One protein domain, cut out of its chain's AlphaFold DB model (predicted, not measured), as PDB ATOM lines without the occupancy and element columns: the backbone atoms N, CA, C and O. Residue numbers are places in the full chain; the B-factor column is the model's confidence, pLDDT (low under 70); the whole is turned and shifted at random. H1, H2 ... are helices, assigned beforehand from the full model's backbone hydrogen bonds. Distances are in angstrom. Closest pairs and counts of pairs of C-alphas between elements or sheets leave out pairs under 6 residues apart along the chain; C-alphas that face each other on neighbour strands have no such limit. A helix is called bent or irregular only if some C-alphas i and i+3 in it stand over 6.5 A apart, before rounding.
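AT A GLANCE: This is residues 316 to 379 and 392 to 431 of the 431 residues of an uncharacterized protein of Kwoniella shandongensis (UniProt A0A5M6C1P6). What does the model look like? It is a long rod of helices: the bent helix H2 folds back along H1, and H3 and H4, joined at a corner, follow one another along H1 in H1's own direction. What is it made of? The printed part has 104 residues with four named helices, in the order H1, H2, H3, H4, and no named strand; its class is all helix. How compact is it? It is loose, with a radius of gyration of the C-alphas of 16.4 A and spans of 61 by 25 by 18 A.

IN THESE COORDINATES: Where is the longest helix? H2, residues 346 to 378, was assigned as one helix by its hydrogen bonds but is bent: C-alphas 360 and 363 are 7.0 A apart. Its arms are H2a, residues 346 to 360, 21.1 A long, and H2b, residues 363 to 378, 22.9 A long. Where are the others? H1, residues 316 to 339, begins with C-alpha 316 at (165.587, 227.614, 157.705) and is 34.3 A long. H3 is residues 395 to 404, 14.0 A. H4, residues 406 to 429, is 34.6 A long and ends with C-alpha 429 at (201.242, 215.896, 186.532).

HOW THE PARTS SIT: How do the arms of H2 stand to H1? H2a and H1 form a helical hairpin, touching through residues 331 to 339 of H1 alone, closest at the C-alphas of Gln 339 and Arg 346, 6.0 A, opposite ways at a steep tilt of 37 degrees, only just past shallow. H2b is close to H1 but not clearly touching, with the C-alphas of Lys 320 and Leu 369 closest at 6.9 A. Where is H3? H1, H2b and H3 form an up and down bundle, each running against the one before; H3 touches H2b, with the C-alphas of Ala 372 and Thr 395 closest at 5.7 A, and H1, with those of Thr 323 and Trp 399 closest at 5.5 A. And H4? It touches H1 the same way at a shallow tilt of 22 degrees, with the C-alphas of Trp 338 and Ala 423 closest at 5.5 A, and H3 only at the corner, only just, with 3 pairs of C-alphas within 8 A, the closest being Trp 402 and Trp 408 at 6.1 A; it is apart from H2b. What do the backbones show? Every O i to N i+4 pair is within hydrogen-bond range in H1, H3 and H4, against 10 of 11 in H2a and 11 of 12 in H2b.

THE WHOLE: How large is it? The two C-alphas farthest apart, of Asp 379 and Trp 431, are 61.6 A apart. Is it printed whole? Residues 380 to 391, in the link from H2 to H3, are not printed, and C-alphas 379 and 392 are 10.7 A apart across the cut. Where is confidence low? The pLDDT is under 70 at residues 340 to 349, 376 to 379 and 421 to 431.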
ATOM      1  N   SER A 316     164.842 226.961 156.617       85.31
ATOM      2  CA  SER A 316     165.587 227.614 157.705       85.31
ATOM      3  C   SER A 316     165.904 226.680 158.876       85.31
ATOM      4  O   SER A 316     166.979 226.796 159.467       85.31
ATOM      5  N   SER A 317     165.008 225.731 159.165       84.81
ATOM      6  CA  SER A 317     165.191 224.703 160.194       84.81
ATOM      7  C   SER A 317     166.405 223.812 159.929       84.81
ATOM      8  O   SER A 317     167.105 223.451 160.870       84.81
ATOM      9  N   ILE A 318     166.717 223.525 158.661       86.50
ATOM     10  CA  ILE A 318     167.883 222.722 158.274       86.50
ATOM     11  C   ILE A 318     169.172 223.444 158.638       86.50
ATOM     12  O   ILE A 318     170.041 222.878 159.297       86.50
ATOM     13  N   TRP A 319     169.277 224.717 158.261       88.56
ATOM     14  CA  TRP A 319     170.449 225.535 158.566       88.56
ATOM     15  C   TRP A 319     170.644 225.720 160.069       88.56
ATOM     16  O   TRP A 319     171.770 225.606 160.559       88.56
ATOM     17  N   LYS A 320     169.551 225.950 160.810       88.75
ATOM     18  CA  LYS A 320     169.562 226.010 162.278       88.75
ATOM     19  C   LYS A 320     170.108 224.706 162.859       88.75
ATOM     20  O   LYS A 320     171.061 224.727 163.632       88.75
ATOM     21  N   TYR A 321     169.554 223.577 162.430       86.38
ATOM     22  CA  TYR A 321     169.896 222.261 162.954       86.38
ATOM     23  C   TYR A 321     171.335 221.844 162.622       86.38
ATOM     24  O   TYR A 321     172.044 221.352 163.500       86.38
ATOM     25  N   MET A 322     171.823 222.132 161.410       89.25
ATOM     26  CA  MET A 322     173.234 221.956 161.047       89.25
ATOM     27  C   MET A 322     174.160 222.812 161.917       89.25
ATOM     28  O   MET A 322     175.181 222.320 162.398       89.25
ATOM     29  N   THR A 323     173.804 224.083 162.136       90.69
ATOM     30  CA  THR A 323     174.607 225.021 162.935       90.69
ATOM     31  C   THR A 323     174.726 224.544 164.377       90.69
ATOM     32  O   THR A 323     175.837 224.387 164.880       90.69
ATOM     33  N   LEU A 324     173.595 224.241 165.017       90.12
ATOM     34  CA  LEU A 324     173.567 223.762 166.397       90.12
ATOM     35  C   LEU A 324     174.264 222.404 166.535       90.12
ATOM     36  O   LEU A 324     175.110 222.252 167.410       90.12
ATOM     37  N   SER A 325     174.015 221.460 165.619       88.81
ATOM     38  CA  SER A 325     174.702 220.160 165.621       88.81
ATOM     39  C   SER A 325     176.219 220.320 165.496       88.81
ATOM     40  O   SER A 325     176.966 219.642 166.198       88.81
ATOM     41  N   SER A 326     176.698 221.243 164.653       89.75
ATOM     42  CA  SER A 326     178.132 221.518 164.515       89.75
ATOM     43  C   SER A 326     178.758 222.087 165.790       89.75
ATOM     44  O   SER A 326     179.916 221.771 166.067       89.75
ATOM     45  N   ILE A 327     178.039 222.925 166.538       90.69
ATOM     46  CA  ILE A 327     178.510 223.470 167.819       90.69
ATOM     47  C   ILE A 327     178.551 222.363 168.868       90.69
ATOM     48  O   ILE A 327     179.570 222.200 169.537       90.69
ATOM     49  N   SER A 328     177.492 221.557 168.959       88.62
ATOM     50  CA  SER A 328     177.433 220.427 169.887       88.62
ATOM     51  C   SER A 328     178.564 219.432 169.643       88.62
ATOM     52  O   SER A 328     179.217 219.019 170.595       88.62
ATOM     53  N   HIS A 329     178.872 219.113 168.380       87.19
ATOM     54  CA  HIS A 329     180.006 218.249 168.036       87.19
ATOM     55  C   HIS A 329     181.349 218.845 168.471       87.19
ATOM     56  O   HIS A 329     182.190 218.128 169.008       87.19
ATOM     57  N   LEU A 330     181.566 220.147 168.253       88.56
ATOM     58  CA  LEU A 330     182.777 220.824 168.721       88.56
ATOM     59  C   LEU A 330     182.897 220.724 170.247       88.56
ATOM     60  O   LEU A 330     183.927 220.280 170.748       88.56
ATOM     61  N   LYS A 331     181.839 221.104 170.971       89.25
ATOM     62  CA  LYS A 331     181.793 221.070 172.437       89.25
ATOM     63  C   LYS A 331     182.060 219.660 172.958       89.25
ATOM     64  O   LYS A 331     182.931 219.481 173.798       89.25
ATOM     65  N   TYR A 332     181.371 218.662 172.410       87.12
ATOM     66  CA  TYR A 332     181.538 217.258 172.772       87.12
ATOM     67  C   TYR A 332     182.978 216.773 172.575       87.12
ATOM     68  O   TYR A 332     183.554 216.189 173.489       87.12
ATOM     69  N   ASN A 333     183.601 217.075 171.432       84.56
ATOM     70  CA  ASN A 333     184.987 216.678 171.168       84.56
ATOM     71  C   ASN A 333     185.976 217.309 172.164       84.56
ATOM     72  O   ASN A 333     186.902 216.640 172.623       84.56
ATOM     73  N   LEU A 334     185.773 218.583 172.515       83.62
ATOM     74  CA  LEU A 334     186.597 219.272 173.510       83.62
ATOM     75  C   LEU A 334     186.387 218.692 174.916       83.62
ATOM     76  O   LEU A 334     187.359 218.418 175.619       83.62
ATOM     77  N   LEU A 335     185.135 218.441 175.306       84.12
ATOM     78  CA  LEU A 335     184.794 217.861 176.606       84.12
ATOM     79  C   LEU A 335     185.319 216.433 176.758       84.12
ATOM     80  O   LEU A 335     185.910 216.126 177.785       84.12
ATOM     81  N   ILE A 336     185.203 215.580 175.734       82.69
ATOM     82  CA  ILE A 336     185.780 214.229 175.771       82.69
ATOM     83  C   ILE A 336     187.275 214.287 176.024       82.69
ATOM     84  O   ILE A 336     187.784 213.553 176.871       82.69
ATOM     85  N   ARG A 337     187.994 215.148 175.295       77.00
ATOM     86  CA  ARG A 337     189.440 215.258 175.481       77.00
ATOM     87  C   ARG A 337     189.781 215.739 176.888       77.00
ATOM     88  O   ARG A 337     190.767 215.287 177.461       77.00
ATOM     89  N   TRP A 338     188.962 216.625 177.445       75.31
ATOM     90  CA  TRP A 338     189.104 217.086 178.820       75.31
ATOM     91  C   TRP A 338     188.815 215.990 179.856       75.31
ATOM     92  O   TRP A 338     189.472 215.948 180.895       75.31
ATOM     93  N   GLN A 339     187.853 215.109 179.569       71.56
ATOM     94  CA  GLN A 339     187.384 214.032 180.442       71.56
ATOM     95  C   GLN A 339     188.190 212.734 180.324       71.56
ATOM     96  O   GLN A 339     188.042 211.868 181.185       71.56
ATOM     97  N   SER A 340     189.014 212.540 179.290       58.25
ATOM     98  CA  SER A 340     189.685 211.259 178.998       58.25
ATOM     99  C   SER A 340     190.773 210.840 180.006       58.25
ATOM    100  O   SER A 340     191.545 209.931 179.715       58.25
ATOM    101  N   THR A 341     190.859 211.483 181.173       55.47
ATOM    102  CA  THR A 341     191.844 211.221 182.228       55.47
ATOM    103  C   THR A 341     191.257 210.382 183.382       55.47
ATOM    104  O   THR A 341     190.181 210.708 183.889       55.47
ATOM    105  N   PRO A 342     191.923 209.295 183.819       45.19
ATOM    106  CA  PRO A 342     191.487 208.444 184.936       45.19
ATOM    107  C   PRO A 342     191.690 209.073 186.337       45.19
ATOM    108  O   PRO A 342     192.709 208.848 186.976       45.19
ATOM    109  N   GLY A 343     190.722 209.831 186.860       49.72
ATOM    110  CA  GLY A 343     190.752 210.281 188.265       49.72
ATOM    111  C   GLY A 343     189.598 211.221 188.605       49.72
ATOM    112  O   GLY A 343     189.476 212.255 187.970       49.72
ATOM    113  N   GLY A 344     188.743 210.852 189.562       48.03
ATOM    114  CA  GLY A 344     187.374 211.350 189.813       48.03
ATOM    115  C   GLY A 344     187.104 212.850 190.045       48.03
ATOM    116  O   GLY A 344     185.984 213.171 190.412       48.03
ATOM    117  N   VAL A 345     188.029 213.772 189.762       50.50
ATOM    118  CA  VAL A 345     187.783 215.238 189.700       50.50
ATOM    119  C   VAL A 345     187.147 215.628 188.340       50.50
ATOM    120  O   VAL A 345     187.394 216.696 187.783       50.50
ATOM    121  N   ARG A 346     186.404 214.700 187.715       56.75
ATOM    122  CA  ARG A 346     186.095 214.699 186.268       56.75
ATOM    123  C   ARG A 346     184.874 215.510 185.884       56.75
ATOM    124  O   ARG A 346     184.888 216.103 184.808       56.75
ATOM    125  N   ASP A 347     183.852 215.524 186.725       63.69
ATOM    126  CA  ASP A 347     182.530 215.966 186.282       63.69
ATOM    127  C   ASP A 347     182.383 217.479 186.463       63.69
ATOM    128  O   ASP A 347     182.078 218.186 185.512       63.69
ATOM    129  N   GLU A 348     182.798 218.019 187.608       65.75
ATOM    130  CA  GLU A 348     182.615 219.439 187.930       65.75
ATOM    131  C   GLU A 348     183.502 220.370 187.081       65.75
ATOM    132  O   GLU A 348     183.039 221.397 186.586       65.75
ATOM    133  N   LEU A 349     184.772 220.022 186.833       67.56
ATOM    134  CA  LEU A 349     185.640 220.819 185.952       67.56
ATOM    135  C   LEU A 349     185.223 220.690 184.476       67.56
ATOM    136  O   LEU A 349     185.416 221.623 183.693       67.56
ATOM    137  N   ALA A 350     184.666 219.541 184.083       75.25
ATOM    138  CA  ALA A 350     184.078 219.375 182.759       75.25
ATOM    139  C   ALA A 350     182.791 220.198 182.615       75.25
ATOM    140  O   ALA A 350     182.599 220.804 181.563       75.25
ATOM    141  N   ASP A 351     181.976 220.301 183.665       77.69
ATOM    142  CA  ASP A 351     180.786 221.152 183.700       77.69
ATOM    143  C   ASP A 351     181.161 222.634 183.595       77.69
ATOM    144  O   ASP A 351     180.574 223.371 182.802       77.69
ATOM    145  N   GLN A 352     182.209 223.076 184.297       77.31
ATOM    146  CA  GLN A 352     182.707 224.451 184.169       77.31
ATOM    147  C   GLN A 352     183.248 224.743 182.768       77.31
ATOM    148  O   GLN A 352     182.951 225.793 182.190       77.31
ATOM    149  N   LEU A 353     183.997 223.806 182.176       81.88
ATOM    150  CA  LEU A 353     184.400 223.925 180.778       81.88
ATOM    151  C   LEU A 353     183.172 223.963 179.858       81.88
ATOM    152  O   LEU A 353     183.140 224.769 178.933       81.88
ATOM    153  N   ALA A 354     182.148 223.149 180.115       85.12
ATOM    154  CA  ALA A 354     180.924 223.128 179.325       85.12
ATOM    155  C   ALA A 354     180.202 224.484 179.352       85.12
ATOM    156  O   ALA A 354     179.816 224.959 178.285       85.12
ATOM    157  N   LEU A 355     180.099 225.125 180.523       85.06
ATOM    158  CA  LEU A 355     179.523 226.466 180.679       85.06
ATOM    159  C   LEU A 355     180.320 227.528 179.914       85.06
ATOM    160  O   LEU A 355     179.743 228.349 179.203       85.06
ATOM    161  N   VAL A 356     181.653 227.503 180.013       84.81
ATOM    162  CA  VAL A 356     182.503 228.454 179.279       84.81
ATOM    163  C   VAL A 356     182.396 228.235 177.767       84.81
ATOM    164  O   VAL A 356     182.320 229.198 177.007       84.81
ATOM    165  N   LEU A 357     182.339 226.984 177.306       87.75
ATOM    166  CA  LEU A 357     182.131 226.675 175.890       87.75
ATOM    167  C   LEU A 357     180.750 227.137 175.399       87.75
ATOM    168  O   LEU A 357     180.632 227.565 174.248       87.75
ATOM    169  N   ASP A 358     179.722 227.096 176.248       88.75
ATOM    170  CA  ASP A 358     178.406 227.633 175.902       88.75
ATOM    171  C   ASP A 358     178.451 229.154 175.727       88.75
ATOM    172  O   ASP A 358     177.977 229.660 174.710       88.75
ATOM    173  N   GLU A 359     179.094 229.879 176.642       88.38
ATOM    174  CA  GLU A 359     179.282 231.333 176.533       88.38
ATOM    175  C   GLU A 359     180.100 231.743 175.305       88.38
ATOM    176  O   GLU A 359     179.798 232.741 174.650       88.38
ATOM    177  N   GLU A 360     181.121 230.962 174.957       86.69
ATOM    178  CA  GLU A 360     182.027 231.297 173.858       86.69
ATOM    179  C   GLU A 360     181.482 230.931 172.474       86.69
ATOM    180  O   GLU A 360     181.855 231.574 171.482       86.69
ATOM    181  N   PHE A 361     180.623 229.909 172.390       91.12
ATOM    182  CA  PHE A 361     180.142 229.350 171.125       91.12
ATOM    183  C   PHE A 361     178.618 229.268 171.026       91.12
ATOM    184  O   PHE A 361     178.052 229.791 170.065       91.12
ATOM    185  N   ALA A 362     177.950 228.601 171.968       89.12
ATOM    186  CA  ALA A 362     176.526 228.292 171.844       89.12
ATOM    187  C   ALA A 362     175.656 229.551 171.941       89.12
ATOM    188  O   ALA A 362     174.865 229.805 171.033       89.12
ATOM    189  N   ILE A 363     175.847 230.365 172.982       89.50
ATOM    190  CA  ILE A 363     175.039 231.560 173.256       89.50
ATOM    191  C   ILE A 363     175.137 232.578 172.105       89.50
ATOM    192  O   ILE A 363     174.094 232.921 171.542       89.50
ATOM    193  N   PRO A 364     176.333 233.008 171.642       90.38
ATOM    194  CA  PRO A 364     176.424 234.014 170.583       90.38
ATOM    195  C   PRO A 364     175.796 233.554 169.262       90.38
ATOM    196  O   PRO A 364     175.245 234.359 168.509       90.38
ATOM    197  N   VAL A 365     175.877 232.254 168.958       90.94
ATOM    198  CA  VAL A 365     175.292 231.702 167.732       90.94
ATOM    199  C   VAL A 365     173.784 231.508 167.871       90.94
ATOM    200  O   VAL A 365     173.055 231.805 166.924       90.94
ATOM    201  N   GLN A 366     173.294 231.074 169.033       90.88
ATOM    202  CA  GLN A 366     171.859 230.989 169.314       90.88
ATOM    203  C   GLN A 366     171.192 232.363 169.232       90.88
ATOM    204  O   GLN A 366     170.166 232.486 168.566       90.88
ATOM    205  N   GLU A 367     171.798 233.408 169.798       89.88
ATOM    206  CA  GLU A 367     171.305 234.782 169.647       89.88
ATOM    207  C   GLU A 367     171.245 235.212 168.174       89.88
ATOM    208  O   GLU A 367     170.267 235.816 167.729       89.88
ATOM    209  N   ALA A 368     172.280 234.895 167.389       89.69
ATOM    210  CA  ALA A 368     172.310 235.214 165.964       89.69
ATOM    211  C   ALA A 368     171.206 234.478 165.179       89.69
ATOM    212  O   ALA A 368     170.594 235.079 164.292       89.69
ATOM    213  N   LEU A 369     170.930 233.213 165.522       89.81
ATOM    214  CA  LEU A 369     169.838 232.415 164.952       89.81
ATOM    215  C   LEU A 369     168.466 232.986 165.330       89.81
ATOM    216  O   LEU A 369     167.635 233.181 164.446       89.81
ATOM    217  N   GLN A 370     168.243 233.321 166.603       89.06
ATOM    218  CA  GLN A 370     166.986 233.916 167.075       89.06
ATOM    219  C   GLN A 370     166.698 235.259 166.392       89.06
ATOM    220  O   GLN A 370     165.564 235.522 165.981       89.06
ATOM    221  N   ARG A 371     167.724 236.104 166.207       87.44
ATOM    222  CA  ARG A 371     167.593 237.361 165.450       87.44
ATOM    223  C   ARG A 371     167.240 237.102 163.983       87.44
ATOM    224  O   ARG A 371     166.358 237.777 163.458       87.44
ATOM    225  N   ALA A 372     167.870 236.114 163.342       86.25
ATOM    226  CA  ALA A 372     167.569 235.745 161.955       86.25
ATOM    227  C   ALA A 372     166.120 235.241 161.785       86.25
ATOM    228  O   ALA A 372     165.442 235.591 160.819       86.25
ATOM    229  N   GLU A 373     165.619 234.453 162.738       85.19
ATOM    230  CA  GLU A 373     164.240 233.943 162.739       85.19
ATOM    231  C   GLU A 373     163.215 235.059 162.974       85.19
ATOM    232  O   GLU A 373     162.221 235.151 162.254       85.19
ATOM    233  N   SER A 374     163.497 235.959 163.921       82.75
ATOM    234  CA  SER A 374     162.636 237.108 164.232       82.75
ATOM    235  C   SER A 374     162.522 238.086 163.057       82.75
ATOM    236  O   SER A 374     161.467 238.665 162.824       82.75
ATOM    237  N   GLN A 375     163.588 238.255 162.272       75.38
ATOM    238  CA  GLN A 375     163.551 239.082 161.062       75.38
ATOM    239  C   GLN A 375     162.701 238.449 159.951       75.38
ATOM    240  O   GLN A 375     162.033 239.167 159.212       75.38
ATOM    241  N   SER A 376     162.686 237.115 159.856       68.44
ATOM    242  CA  SER A 376     161.908 236.390 158.846       68.44
ATOM    243  C   SER A 376     160.401 236.393 159.119       68.44
ATOM    244  O   SER A 376     159.627 236.243 158.173       68.44
ATOM    245  N   SER A 377     159.968 236.525 160.377       60.84
ATOM    246  CA  SER A 377     158.544 236.536 160.749       60.84
ATOM    247  C   SER A 377     157.888 237.912 160.580       60.84
ATOM    248  O   SER A 377     156.703 237.984 160.256       60.84
ATOM    249  N   LEU A 378     158.649 239.006 160.720       56.81
ATOM    250  CA  LEU A 378     158.150 240.374 160.517       56.81
ATOM    251  C   LEU A 378     157.867 240.728 159.045       56.81
ATOM    252  O   LEU A 378     157.024 241.584 158.775       56.81
ATOM    253  N   ASP A 379     158.517 240.059 158.090       48.38
ATOM    254  CA  ASP A 379     158.392 240.365 156.656       48.38
ATOM    255  C   ASP A 379     157.090 239.873 156.003       48.38
ATOM    256  O   ASP A 379     156.827 240.192 154.846       48.38
ATOM    257  N   LYS A 392     169.678 242.676 157.140       75.44
ATOM    258  CA  LYS A 392     168.980 241.426 157.433       75.44
ATOM    259  C   LYS A 392     169.853 240.246 157.019       75.44
ATOM    260  O   LYS A 392     170.387 240.216 155.904       75.44
ATOM    261  N   TRP A 393     169.993 239.277 157.916       85.62
ATOM    262  CA  TRP A 393     170.715 238.034 157.654       85.62
ATOM    263  C   TRP A 393     169.821 236.826 157.938       85.62
ATOM    264  O   TRP A 393     168.971 236.834 158.824       85.62
ATOM    265  N   THR A 394     170.013 235.772 157.156       89.00
ATOM    266  CA  THR A 394     169.237 234.527 157.199       89.00
ATOM    267  C   THR A 394     169.902 233.475 158.094       89.00
ATOM    268  O   THR A 394     171.078 233.588 158.443       89.00
ATOM    269  N   THR A 395     169.202 232.385 158.437       89.12
ATOM    270  CA  THR A 395     169.817 231.255 159.173       89.12
ATOM    271  C   THR A 395     170.956 230.595 158.387       89.12
ATOM    272  O   THR A 395     171.930 230.121 158.972       89.12
ATOM    273  N   ARG A 396     170.894 230.638 157.050       89.12
ATOM    274  CA  ARG A 396     171.996 230.257 156.157       89.12
ATOM    275  C   ARG A 396     173.224 231.154 156.344       89.12
ATOM    276  O   ARG A 396     174.348 230.655 156.355       89.12
ATOM    277  N   ASP A 397     173.030 232.458 156.518       89.56
ATOM    278  CA  ASP A 397     174.132 233.398 156.760       89.56
ATOM    279  C   ASP A 397     174.821 233.117 158.085       89.56
ATOM    280  O   ASP A 397     176.048 233.178 158.161       89.56
ATOM    281  N   VAL A 398     174.053 232.724 159.104       90.50
ATOM    282  CA  VAL A 398     174.597 232.286 160.393       90.50
ATOM    283  C   VAL A 398     175.433 231.011 160.231       90.50
ATOM    284  O   VAL A 398     176.542 230.955 160.758       90.50
ATOM    285  N   TRP A 399     174.984 230.029 159.439       91.19
ATOM    286  CA  TRP A 399     175.781 228.833 159.117       91.19
ATOM    287  C   TRP A 399     177.107 229.179 158.419       91.19
ATOM    288  O   TRP A 399     178.172 228.656 158.771       91.19
ATOM    289  N   ILE A 400     177.068 230.075 157.427       88.69
ATOM    290  CA  ILE A 400     178.265 230.518 156.698       88.69
ATOM    291  C   ILE A 400     179.192 231.308 157.625       88.69
ATOM    292  O   ILE A 400     180.409 231.120 157.591       88.69
ATOM    293  N   TRP A 401     178.636 232.191 158.451       90.81
ATOM    294  CA  TRP A 401     179.363 232.952 159.457       90.81
ATOM    295  C   TRP A 401     180.063 232.012 160.439       90.81
ATOM    296  O   TRP A 401     181.285 232.066 160.539       90.81
ATOM    297  N   TRP A 402     179.346 231.067 161.043       91.62
ATOM    298  CA  TRP A 402     179.915 230.057 161.931       91.62
ATOM    299  C   TRP A 402     181.072 229.283 161.275       91.62
ATOM    300  O   TRP A 402     182.174 229.226 161.823       91.62
ATOM    301  N   ASN A 403     180.880 228.716 160.081       86.62
ATOM    302  CA  ASN A 403     181.880 227.821 159.481       86.62
ATOM    303  C   ASN A 403     183.038 228.533 158.779       86.62
ATOM    304  O   ASN A 403     184.162 228.023 158.731       86.62
ATOM    305  N   SER A 404     182.768 229.693 158.189       83.81
ATOM    306  CA  SER A 404     183.689 230.325 157.241       83.81
ATOM    307  C   SER A 404     184.270 231.645 157.724       83.81
ATOM    308  O   SER A 404     185.268 232.086 157.162       83.81
ATOM    309  N   HIS A 405     183.705 232.276 158.758       86.31
ATOM    310  CA  HIS A 405     184.278 233.504 159.300       86.31
ATOM    311  C   HIS A 405     185.637 233.224 159.957       86.31
ATOM    312  O   HIS A 405     185.755 232.346 160.817       86.31
ATOM    313  N   LYS A 406     186.660 233.998 159.576       80.25
ATOM    314  CA  LYS A 406     188.042 233.823 160.055       80.25
ATOM    315  C   LYS A 406     188.137 233.884 161.583       80.25
ATOM    316  O   LYS A 406     188.777 233.030 162.183       80.25
ATOM    317  N   GLY A 407     187.402 234.803 162.216       80.06
ATOM    318  CA  GLY A 407     187.352 234.913 163.680       80.06
ATOM    319  C   GLY A 407     186.788 233.666 164.374       80.06
ATOM    320  O   GLY A 407     187.346 233.225 165.373       80.06
ATOM    321  N   TRP A 408     185.749 233.031 163.813       85.81
ATOM    322  CA  TRP A 408     185.196 231.789 164.372       85.81
ATOM    323  C   TRP A 408     186.157 230.611 164.206       85.81
ATOM    324  O   TRP A 408     186.311 229.807 165.123       85.81
ATOM    325  N   ARG A 409     186.837 230.518 163.057       82.12
ATOM    326  CA  ARG A 409     187.878 229.503 162.827       82.12
ATOM    327  C   ARG A 409     189.045 229.665 163.800       82.12
ATOM    328  O   ARG A 409     189.440 228.684 164.422       82.12
ATOM    329  N   SER A 410     189.536 230.895 163.962       75.31
ATOM    330  CA  SER A 410     190.586 231.241 164.926       75.31
ATOM    331  C   SER A 410     190.169 230.859 166.350       75.31
ATOM    332  O   SER A 410     190.878 230.113 167.021       75.31
ATOM    333  N   ARG A 411     188.955 231.242 166.776       81.25
ATOM    334  CA  ARG A 411     188.430 230.919 168.111       81.25
ATOM    335  C   ARG A 411     188.331 229.414 168.374       81.25
ATOM    336  O   ARG A 411     188.790 228.965 169.420       81.25
ATOM    337  N   ARG A 412     187.764 228.631 167.444       83.75
ATOM    338  CA  ARG A 412     187.674 227.162 167.580       83.75
ATOM    339  C   ARG A 412     189.045 226.527 167.762       83.75
ATOM    340  O   ARG A 412     189.241 225.752 168.688       83.75
ATOM    341  N   ARG A 413     189.999 226.917 166.921       75.62
ATOM    342  CA  ARG A 413     191.370 226.415 166.991       75.62
ATOM    343  C   ARG A 413     192.056 226.775 168.305       75.62
ATOM    344  O   ARG A 413     192.728 225.929 168.880       75.62
ATOM    345  N   VAL A 414     191.901 228.010 168.786       74.50
ATOM    346  CA  VAL A 414     192.475 228.403 170.080       74.50
ATOM    347  C   VAL A 414     191.924 227.518 171.194       74.50
ATOM    348  O   VAL A 414     192.707 226.984 171.973       74.50
ATOM    349  N   TRP A 415     190.612 227.290 171.225       78.56
ATOM    350  CA  TRP A 415     189.995 226.402 172.208       78.56
ATOM    351  C   TRP A 415     190.465 224.946 172.084       78.56
ATOM    352  O   TRP A 415     190.756 224.323 173.101       78.56
ATOM    353  N   GLU A 416     190.636 224.421 170.868       76.75
ATOM    354  CA  GLU A 416     191.262 223.108 170.648       76.75
ATOM    355  C   GLU A 416     192.687 223.054 171.214       76.75
ATOM    356  O   GLU A 416     193.042 222.092 171.897       76.75
ATOM    357  N   CYS A 417     193.510 224.079 170.977       70.88
ATOM    358  CA  CYS A 417     194.871 224.153 171.510       70.88
ATOM    359  C   CYS A 417     194.893 224.266 173.039       70.88
ATOM    360  O   CYS A 417     195.707 223.609 173.688       70.88
ATOM    361  N   VAL A 418     194.011 225.087 173.611       72.19
ATOM    362  CA  VAL A 418     193.879 225.279 175.057       72.19
ATOM    363  C   VAL A 418     193.495 223.961 175.721       72.19
ATOM    364  O   VAL A 418     194.234 223.468 176.568       72.19
ATOM    365  N   VAL A 419     192.400 223.338 175.282       74.56
ATOM    366  CA  VAL A 419     191.891 222.087 175.858       74.56
ATOM    367  C   VAL A 419     192.913 220.963 175.734       74.56
ATOM    368  O   VAL A 419     193.171 220.273 176.717       74.56
ATOM    369  N   ASN A 420     193.549 220.801 174.570       72.25
ATOM    370  CA  ASN A 420     194.567 219.766 174.391       72.25
ATOM    371  C   ASN A 420     195.802 220.006 175.263       72.25
ATOM    372  O   ASN A 420     196.284 219.067 175.890       72.25
ATOM    373  N   ALA A 421     196.313 221.239 175.325       65.00
ATOM    374  CA  ALA A 421     197.498 221.544 176.123       65.00
ATOM    375  C   ALA A 421     197.242 221.334 177.618       65.00
ATOM    376  O   ALA A 421     198.068 220.714 178.284       65.00
ATOM    377  N   CYS A 422     196.090 221.792 178.107       67.62
ATOM    378  CA  CYS A 422     195.634 221.620 179.480       67.62
ATOM    379  C   CYS A 422     195.380 220.146 179.831       67.62
ATOM    380  O   CYS A 422     195.828 219.681 180.876       67.62
ATOM    381  N   ALA A 423     194.721 219.386 178.951       67.75
ATOM    382  CA  ALA A 423     194.522 217.950 179.147       67.75
ATOM    383  C   ALA A 423     195.868 217.217 179.222       67.75
ATOM    384  O   ALA A 423     196.094 216.444 180.140       67.75
ATOM    385  N   THR A 424     196.808 217.526 178.322       63.22
ATOM    386  CA  THR A 424     198.143 216.913 178.339       63.22
ATOM    387  C   THR A 424     199.026 217.419 179.488       63.22
ATOM    388  O   THR A 424     199.999 216.760 179.830       63.22
ATOM    389  N   ALA A 425     198.791 218.614 180.034       58.78
ATOM    390  CA  ALA A 425     199.461 219.084 181.251       58.78
ATOM    391  C   ALA A 425     199.037 218.226 182.445       58.78
ATOM    392  O   ALA A 425     199.879 217.642 183.115       58.78
ATOM    393  N   ARG A 426     197.724 218.043 182.603       60.53
ATOM    394  CA  ARG A 426     197.141 217.164 183.617       60.53
ATOM    395  C   ARG A 426     197.585 215.710 183.459       60.53
ATOM    396  O   ARG A 426     197.913 215.077 184.450       60.53
ATOM    397  N   ASP A 427     197.634 215.211 182.220       60.28
ATOM    398  CA  ASP A 427     198.156 213.874 181.910       60.28
ATOM    399  C   ASP A 427     199.593 213.698 182.432       60.28
ATOM    400  O   ASP A 427     199.966 212.582 182.762       60.28
ATOM    401  N   ALA A 428     200.400 214.768 182.468       53.78
ATOM    402  CA  ALA A 428     201.805 214.729 182.867       53.78
ATOM    403  C   ALA A 428     202.023 214.929 184.375       53.78
ATOM    404  O   ALA A 428     202.927 214.301 184.903       53.78
ATOM    405  N   ASP A 429     201.197 215.730 185.063       47.41
ATOM    406  CA  ASP A 429     201.242 215.896 186.532       47.41
ATOM    407  C   ASP A 429     200.834 214.619 187.299       47.41
ATOM    408  O   ASP A 429     201.006 214.529 188.514       47.41
ATOM    409  N   TRP A 430     200.248 213.632 186.616       43.16
ATOM    410  CA  TRP A 430     199.859 212.346 187.207       43.16
ATOM    411  C   TRP A 430     200.955 211.271 187.165       43.16
ATOM    412  O   TRP A 430     200.739 210.177 187.691       43.16
ATOM    413  N   TRP A 431     202.106 211.574 186.560       30.81
ATOM    414  CA  TRP A 431     203.316 210.744 186.565       30.81
ATOM    415  C   TRP A 431     204.428 211.456 187.325       30.81
ATOM    416  O   TRP A 431     205.257 210.734 187.927       30.81
TER     417      TRP A 431